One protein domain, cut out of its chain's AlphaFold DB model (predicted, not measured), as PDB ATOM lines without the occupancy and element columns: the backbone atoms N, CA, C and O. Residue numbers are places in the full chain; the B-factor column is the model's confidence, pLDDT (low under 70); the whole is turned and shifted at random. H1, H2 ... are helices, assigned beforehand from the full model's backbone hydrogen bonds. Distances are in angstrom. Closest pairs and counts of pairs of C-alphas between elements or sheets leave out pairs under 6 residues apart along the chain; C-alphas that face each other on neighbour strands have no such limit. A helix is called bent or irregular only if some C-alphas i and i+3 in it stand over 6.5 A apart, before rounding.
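What this domain is: This is residues 245 to 296 of the 296 residues of the protein "ABC transporter permease" of Staphylococcus aureus (UniProt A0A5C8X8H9). Two helices, H2 and H3, meet at their ends in a wide L, and residues 287 to 296, of which 287 to 295 belong to H3, stick out from the rest. Near the corner end of H2 is the short helix H1, and from H1 the link of residues 256 to 265 runs out toward the other end of H2, where the backbone folds back into that helix. The printed part has 52 residues, with three named helices in the order H1, H2, H3 and no named strand; the class is all helix. The whole is loose, with a radius of gyration of the C-alphas of 13.0 A, and its elongated outline spans 40 by 23 by 18 A.

How they stand to each other: H1, residues 250 to 255, is close to but not clearly touching H2, residues 266 to 280. Their closest C-alphas, those of Leu 252 and Ile 279, are 7.4 A apart. The two helices run opposite ways at a steep tilt of 38 degrees, and the line of H1 is a rough one. H2 and H3, residues 283 to 295, only just touch, and only at the corner by their link, with 3 pairs of C-alphas within 8 A. H2 takes part with residues 278 to 279 alone and H3 with residues 284 to 285 alone; the closest C-alphas are those of Ile 279 and Phe 285, at 6.0 A. The lines of H2 and H3 are about perpendicular, at 75 degrees. H1 and H3 are apart. In H3 every O i to N i+4 pair is within hydrogen-bond range, in H2 9 of 11 are, and in H1 0 of 2, beside 2 of 3 O i to N i+3 pairs.

Where its parts are: The printed part begins with C-alpha 245 at (76.949, 9.936, 54.506). H1 runs from Ser 250, with its C-alpha at (86.571, 22.121, 55.127), to Leu 255, 10.0 A from first to last C-alpha. It is irregular, but only just: C-alphas 251 and 254 are 6.7 A apart. H2, the longest helix with 15 residues, runs from Ser 266 to Arg 280 and measures 21.5 A. It is neither bent nor irregular, but only just: C-alphas 267 and 270 are 6.5 A apart. H3 runs 18.2 A from Asp 283 to Ala 295, whose C-alpha is at (73.908, 25.221, 78.341).

The domain as a whole: The two C-alphas farthest apart, those of Ser 262 and Ile 294, are separated by 39.7 A. Residues 287 to 296, of which 287 to 295 belong to H3, stand free; the body without them has 42 residues and spans 32 by 18 by 14 A. The link from H1 to H2 is short, with 10 residues, the link from H2 to H3 is tight, with 2, and no link is long. The printed part has no cut and ends at Val 296, the chain's last residue. The mean pLDDT of the printed part is 77.1, and confidence is under 70 at residues 245 to 247, 250, 262 to 264 and 282 to 283.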
ATOM      1  N   SER A 245      75.755   9.539  55.244       57.34
ATOM      2  CA  SER A 245      76.949   9.936  54.506       57.34
ATOM      3  C   SER A 245      77.753  10.927  55.350       57.34
ATOM      4  O   SER A 245      77.277  12.045  55.590       57.34
ATOM      5  N   ALA A 246      78.977  10.570  55.741       60.53
ATOM      6  CA  ALA A 246      79.921  11.515  56.333       60.53
ATOM      7  C   ALA A 246      80.317  12.576  55.288       60.53
ATOM      8  O   ALA A 246      80.740  12.244  54.180       60.53
ATOM      9  N   VAL A 247      80.172  13.863  55.619       61.06
ATOM     10  CA  VAL A 247      80.512  14.979  54.716       61.06
ATOM     11  C   VAL A 247      81.734  15.707  55.267       61.06
ATOM     12  O   VAL A 247      81.744  16.117  56.425       61.06
ATOM     13  N   ARG A 248      82.764  15.905  54.435       70.06
ATOM     14  CA  ARG A 248      83.928  16.724  54.801       70.06
ATOM     15  C   ARG A 248      83.496  18.183  54.988       70.06
ATOM     16  O   ARG A 248      82.946  18.785  54.069       70.06
ATOM     17  N   ARG A 249      83.794  18.751  56.156       74.50
ATOM     18  CA  ARG A 249      83.564  20.158  56.503       74.50
ATOM     19  C   ARG A 249      84.910  20.882  56.464       74.50
ATOM     20  O   ARG A 249      85.645  20.847  57.442       74.50
ATOM     21  N   SER A 250      85.247  21.502  55.333       68.00
ATOM     22  CA  SER A 250      86.571  22.121  55.127       68.00
ATOM     23  C   SER A 250      86.910  23.212  56.148       68.00
ATOM     24  O   SER A 250      88.078  23.422  56.440       68.00
ATOM     25  N   TYR A 251      85.902  23.866  56.733       76.50
ATOM     26  CA  TYR A 251      86.082  24.869  57.786       76.50
ATOM     27  C   TYR A 251      86.473  24.274  59.153       76.50
ATOM     28  O   TYR A 251      87.053  24.978  59.970       76.50
ATOM     29  N   LEU A 252      86.205  22.984  59.402       76.69
ATOM     30  CA  LEU A 252      86.616  22.282  60.629       76.69
ATOM     31  C   LEU A 252      87.925  21.503  60.449       76.69
ATOM     32  O   LEU A 252      88.416  20.913  61.407       76.69
ATOM     33  N   ASP A 253      88.517  21.510  59.248       77.12
ATOM     34  CA  ASP A 253      89.803  20.843  59.008       77.12
ATOM     35  C   ASP A 253      90.946  21.508  59.801       77.12
ATOM     36  O   ASP A 253      91.922  20.838  60.134       77.12
ATOM     37  N   ILE A 254      90.793  22.785  60.180       79.19
ATOM     38  CA  ILE A 254      91.718  23.510  61.072       79.19
ATOM     39  C   ILE A 254      91.811  22.823  62.447       79.19
ATOM     40  O   ILE A 254      92.887  22.750  63.032       79.19
ATOM     41  N   LEU A 255      90.704  22.253  62.933       73.81
ATOM     42  CA  LEU A 255      90.615  21.552  64.220       73.81
ATOM     43  C   LEU A 255      91.045  20.074  64.128       73.81
ATOM     44  O   LEU A 255      90.968  19.348  65.116       73.81
ATOM     45  N   LEU A 256      91.482  19.606  62.951       77.75
ATOM     46  CA  LEU A 256      91.804  18.202  62.668       77.75
ATOM     47  C   LEU A 256      93.280  17.980  62.261       77.75
ATOM     48  O   LEU A 256      93.529  17.364  61.211       77.75
ATOM     49  N   PRO A 257      94.278  18.413  63.062       73.12
ATOM     50  CA  PRO A 257      95.686  18.228  62.721       73.12
ATOM     51  C   PRO A 257      96.043  16.739  62.562       73.12
ATOM     52  O   PRO A 257      95.556  15.872  63.288       73.12
ATOM     53  N   VAL A 258      96.876  16.425  61.565       76.38
ATOM     54  CA  VAL A 258      97.388  15.062  61.333       76.38
ATOM     55  C   VAL A 258      98.587  14.826  62.262       76.38
ATOM     56  O   VAL A 258      99.551  15.592  62.170       76.38
ATOM     57  N   PRO A 259      98.579  13.796  63.130       73.00
ATOM     58  CA  PRO A 259      99.755  13.437  63.916       73.00
ATOM     59  C   PRO A 259     100.899  13.025  62.977       73.00
ATOM     60  O   PRO A 259     100.692  12.221  62.072       73.00
ATOM     61  N   LYS A 260     102.104  13.575  63.172       73.56
ATOM     62  CA  LYS A 260     103.307  13.243  62.384       73.56
ATOM     63  C   LYS A 260     104.293  12.392  63.203       73.56
ATOM     64  O   LYS A 260     104.405  12.582  64.414       73.56
ATOM     65  N   GLY A 261     105.052  11.524  62.528       70.88
ATOM     66  CA  GLY A 261     106.197  10.793  63.099       70.88
ATOM     67  C   GLY A 261     105.817   9.712  64.120       70.88
ATOM     68  O   GLY A 261     104.796   9.047  63.967       70.88
ATOM     69  N   SER A 262     106.613   9.561  65.188       59.53
ATOM     70  CA  SER A 262     106.438   8.525  66.231       59.53
ATOM     71  C   SER A 262     105.145   8.639  67.055       59.53
ATOM     72  O   SER A 262     104.819   7.745  67.831       59.53
ATOM     73  N   LYS A 263     104.382   9.726  66.872       63.16
ATOM     74  CA  LYS A 263     103.074   9.957  67.504       63.16
ATOM     75  C   LYS A 263     101.914   9.259  66.782       63.16
ATOM     76  O   LYS A 263     100.806   9.241  67.311       63.16
ATOM     77  N   PHE A 264     102.139   8.696  65.592       69.88
ATOM     78  CA  PHE A 264     101.158   7.863  64.893       69.88
ATOM     79  C   PHE A 264     101.347   6.395  65.300       69.88
ATOM     80  O   PHE A 264     101.968   5.608  64.592       69.88
ATOM     81  N   ASN A 265     100.860   6.051  66.492       75.62
ATOM     82  CA  ASN A 265     100.922   4.702  67.053       75.62
ATOM     83  C   ASN A 265      99.514   4.086  67.181       75.62
ATOM     84  O   ASN A 265      98.503   4.781  67.055       75.62
ATOM     85  N   SER A 266      99.442   2.778  67.456       75.50
ATOM     86  CA  SER A 266      98.171   2.049  67.631       75.50
ATOM     87  C   SER A 266      97.254   2.692  68.686       75.50
ATOM     88  O   SER A 266      96.036   2.710  68.520       75.50
ATOM     89  N   ASN A 267      97.835   3.297  69.727       77.06
ATOM     90  CA  ASN A 267      97.094   3.936  70.818       77.06
ATOM     91  C   ASN A 267      96.455   5.278  70.404       77.06
ATOM     92  O   ASN A 267      95.353   5.600  70.840       77.06
ATOM     93  N   ALA A 268      97.104   6.055  69.531       77.31
ATOM     94  CA  ALA A 268      96.601   7.338  69.035       77.31
ATOM     95  C   ALA A 268      95.692   7.195  67.799       77.31
ATOM     96  O   ALA A 268      94.915   8.104  67.499       77.31
ATOM     97  N   MET A 269      95.759   6.059  67.093       82.06
ATOM     98  CA  MET A 269      94.980   5.778  65.881       82.06
ATOM     99  C   MET A 269      93.469   5.809  66.140       82.06
ATOM    100  O   MET A 269      92.727   6.421  65.369       82.06
ATOM    101  N   TYR A 270      93.013   5.205  67.244       84.56
ATOM    102  CA  TYR A 270      91.596   5.210  67.615       84.56
ATOM    103  C   TYR A 270      91.081   6.635  67.834       84.56
ATOM    104  O   TYR A 270      90.118   7.040  67.188       84.56
ATOM    105  N   LEU A 271      91.757   7.422  68.678       83.19
ATOM    106  CA  LEU A 271      91.359   8.800  68.976       83.19
ATOM    107  C   LEU A 271      91.389   9.679  67.717       83.19
ATOM    108  O   LEU A 271      90.477  10.469  67.477       83.19
ATOM    109  N   PHE A 272      92.404   9.502  66.871       83.62
ATOM    110  CA  PHE A 272      92.528  10.205  65.598       83.62
ATOM    111  C   PHE A 272      91.354   9.924  64.648       83.62
ATOM    112  O   PHE A 272      90.775  10.856  64.077       83.62
ATOM    113  N   LEU A 273      90.980   8.650  64.478       85.06
ATOM    114  CA  LEU A 273      89.831   8.259  63.663       85.06
ATOM    115  C   LEU A 273      88.511   8.693  64.303       85.06
ATOM    116  O   LEU A 273      87.627   9.159  63.588       85.06
ATOM    117  N   PHE A 274      88.397   8.602  65.630       85.50
ATOM    118  CA  PHE A 274      87.213   9.004  66.378       85.50
ATOM    119  C   PHE A 274      86.928  10.497  66.219       85.50
ATOM    120  O   PHE A 274      85.840  10.842  65.776       85.50
ATOM    121  N   ILE A 275      87.899  11.386  66.469       83.69
ATOM    122  CA  ILE A 275      87.709  12.843  66.332       83.69
ATOM    123  C   ILE A 275      87.305  13.197  64.893       83.69
ATOM    124  O   ILE A 275      86.399  14.000  64.667       83.69
ATOM    125  N   ARG A 276      87.926  12.564  63.890       82.94
ATOM    126  CA  ARG A 276      87.580  12.787  62.477       82.94
ATOM    127  C   ARG A 276      86.198  12.260  62.123       82.94
ATOM    128  O   ARG A 276      85.486  12.934  61.384       82.94
ATOM    129  N   SER A 277      85.828  11.086  62.623       80.62
ATOM    130  CA  SER A 277      84.493  10.513  62.454       80.62
ATOM    131  C   SER A 277      83.440  11.384  63.137       80.62
ATOM    132  O   SER A 277      82.428  11.706  62.528       80.62
ATOM    133  N   PHE A 278      83.725  11.871  64.345       83.12
ATOM    134  CA  PHE A 278      82.854  12.729  65.135       83.12
ATOM    135  C   PHE A 278      82.600  14.077  64.453       83.12
ATOM    136  O   PHE A 278      81.455  14.413  64.171       83.12
ATOM    137  N   ILE A 279      83.657  14.810  64.082       78.44
ATOM    138  CA  ILE A 279      83.547  16.126  63.428       78.44
ATOM    139  C   ILE A 279      82.915  16.027  62.027       78.44
ATOM    140  O   ILE A 279      82.214  16.941  61.579       78.44
ATOM    141  N   ARG A 280      83.148  14.922  61.306       75.38
ATOM    142  CA  ARG A 280      82.529  14.666  59.989       75.38
ATOM    143  C   ARG A 280      81.131  14.055  60.097       75.38
ATOM    144  O   ARG A 280      80.377  14.115  59.119       75.38
ATOM    145  N   GLY A 281      80.796  13.498  61.257       71.00
ATOM    146  CA  GLY A 281      79.491  12.965  61.616       71.00
ATOM    147  C   GLY A 281      78.437  14.063  61.587       71.00
ATOM    148  O   GLY A 281      78.705  15.241  61.853       71.00
ATOM    149  N   ARG A 282      77.225  13.709  61.164       64.12
ATOM    150  CA  ARG A 282      76.135  14.680  61.029       64.12
ATOM    151  C   ARG A 282      75.401  14.878  62.346       64.12
ATOM    152  O   ARG A 282      75.171  16.025  62.717       64.12
ATOM    153  N   ASP A 283      75.117  13.787  63.043       67.25
ATOM    154  CA  ASP A 283      74.128  13.810  64.116       67.25
ATOM    155  C   ASP A 283      74.769  14.072  65.481       67.25
ATOM    156  O   ASP A 283      74.457  15.084  66.105       67.25
ATOM    157  N   ALA A 284      75.758  13.275  65.900       76.00
ATOM    158  CA  ALA A 284      76.385  13.429  67.219       76.00
ATOM    159  C   ALA A 284      77.031  14.814  67.441       76.00
ATOM    160  O   ALA A 284      76.789  15.454  68.464       76.00
ATOM    161  N   PHE A 285      77.802  15.315  66.467       79.50
ATOM    162  CA  PHE A 285      78.453  16.628  66.574       79.50
ATOM    163  C   PHE A 285      77.443  17.775  66.664       79.50
ATOM    164  O   PHE A 285      77.598  18.663  67.497       79.50
ATOM    165  N   ASN A 286      76.397  17.765  65.829       77.12
ATOM    166  CA  ASN A 286      75.402  18.838  65.827       77.12
ATOM    167  C   ASN A 286      74.548  18.822  67.106       77.12
ATOM    168  O   ASN A 286      74.214  19.892  67.613       77.12
ATOM    169  N   ILE A 287      74.213  17.636  67.632       83.00
ATOM    170  CA  ILE A 287      73.482  17.492  68.898       83.00
ATOM    171  C   ILE A 287      74.308  18.070  70.049       83.00
ATOM    172  O   ILE A 287      73.816  18.932  70.773       83.00
ATOM    173  N   ILE A 288      75.572  17.655  70.180       85.94
ATOM    174  CA  ILE A 288      76.455  18.137  71.251       85.94
ATOM    175  C   ILE A 288      76.697  19.640  71.117       85.94
ATOM    176  O   ILE A 288      76.574  20.361  72.097       85.94
ATOM    177  N   PHE A 289      76.960  20.137  69.906       84.44
ATOM    178  CA  PHE A 289      77.153  21.567  69.675       84.44
ATOM    179  C   PHE A 289      75.923  22.395  70.073       84.44
ATOM    180  O   PHE A 289      76.057  23.419  70.735       84.44
ATOM    181  N   ARG A 290      74.712  21.931  69.726       85.31
ATOM    182  CA  ARG A 290      73.463  22.588  70.131       85.31
ATOM    183  C   ARG A 290      73.281  22.577  71.649       85.31
ATOM    184  O   ARG A 290      72.883  23.593  72.201       85.31
ATOM    185  N   LEU A 291      73.561  21.452  72.308       91.19
ATOM    186  CA  LEU A 291      73.461  21.341  73.766       91.19
ATOM    187  C   LEU A 291      74.447  22.274  74.471       91.19
ATOM    188  O   LEU A 291      74.051  22.950  75.409       91.19
ATOM    189  N   VAL A 292      75.688  22.363  73.986       92.56
ATOM    190  CA  VAL A 292      76.702  23.276  74.534       92.56
ATOM    191  C   VAL A 292      76.267  24.734  74.399       92.56
ATOM    192  O   VAL A 292      76.413  25.483  75.350       92.56
ATOM    193  N   ILE A 293      75.689  25.134  73.261       91.94
ATOM    194  CA  ILE A 293      75.188  26.508  73.079       91.94
ATOM    195  C   ILE A 293      74.004  26.818  73.998       91.94
ATOM    196  O   ILE A 293      73.876  27.948  74.433       91.94
ATOM    197  N   ILE A 294      73.119  25.852  74.257       92.25
ATOM    198  CA  ILE A 294      71.959  26.063  75.140       92.25
ATOM    199  C   ILE A 294      72.376  26.082  76.617       92.25
ATOM    200  O   ILE A 294      71.722  26.728  77.428       92.25
ATOM    201  N   ALA A 295      73.419  25.331  76.971       89.19
ATOM    202  CA  ALA A 295      73.908  25.221  78.341       89.19
ATOM    203  C   ALA A 295      74.772  26.415  78.792       89.19
ATOM    204  O   ALA A 295      75.022  26.536  79.990       89.19
ATOM    205  N   VAL A 296      75.241  27.245  77.855       73.25
ATOM    206  CA  VAL A 296      75.989  28.491  78.101       73.25
ATOM    207  C   VAL A 296      75.037  29.674  78.009       73.25
ATOM    208  O   VAL A 296      75.098  30.526  78.919       73.25
TER     209      VAL A 296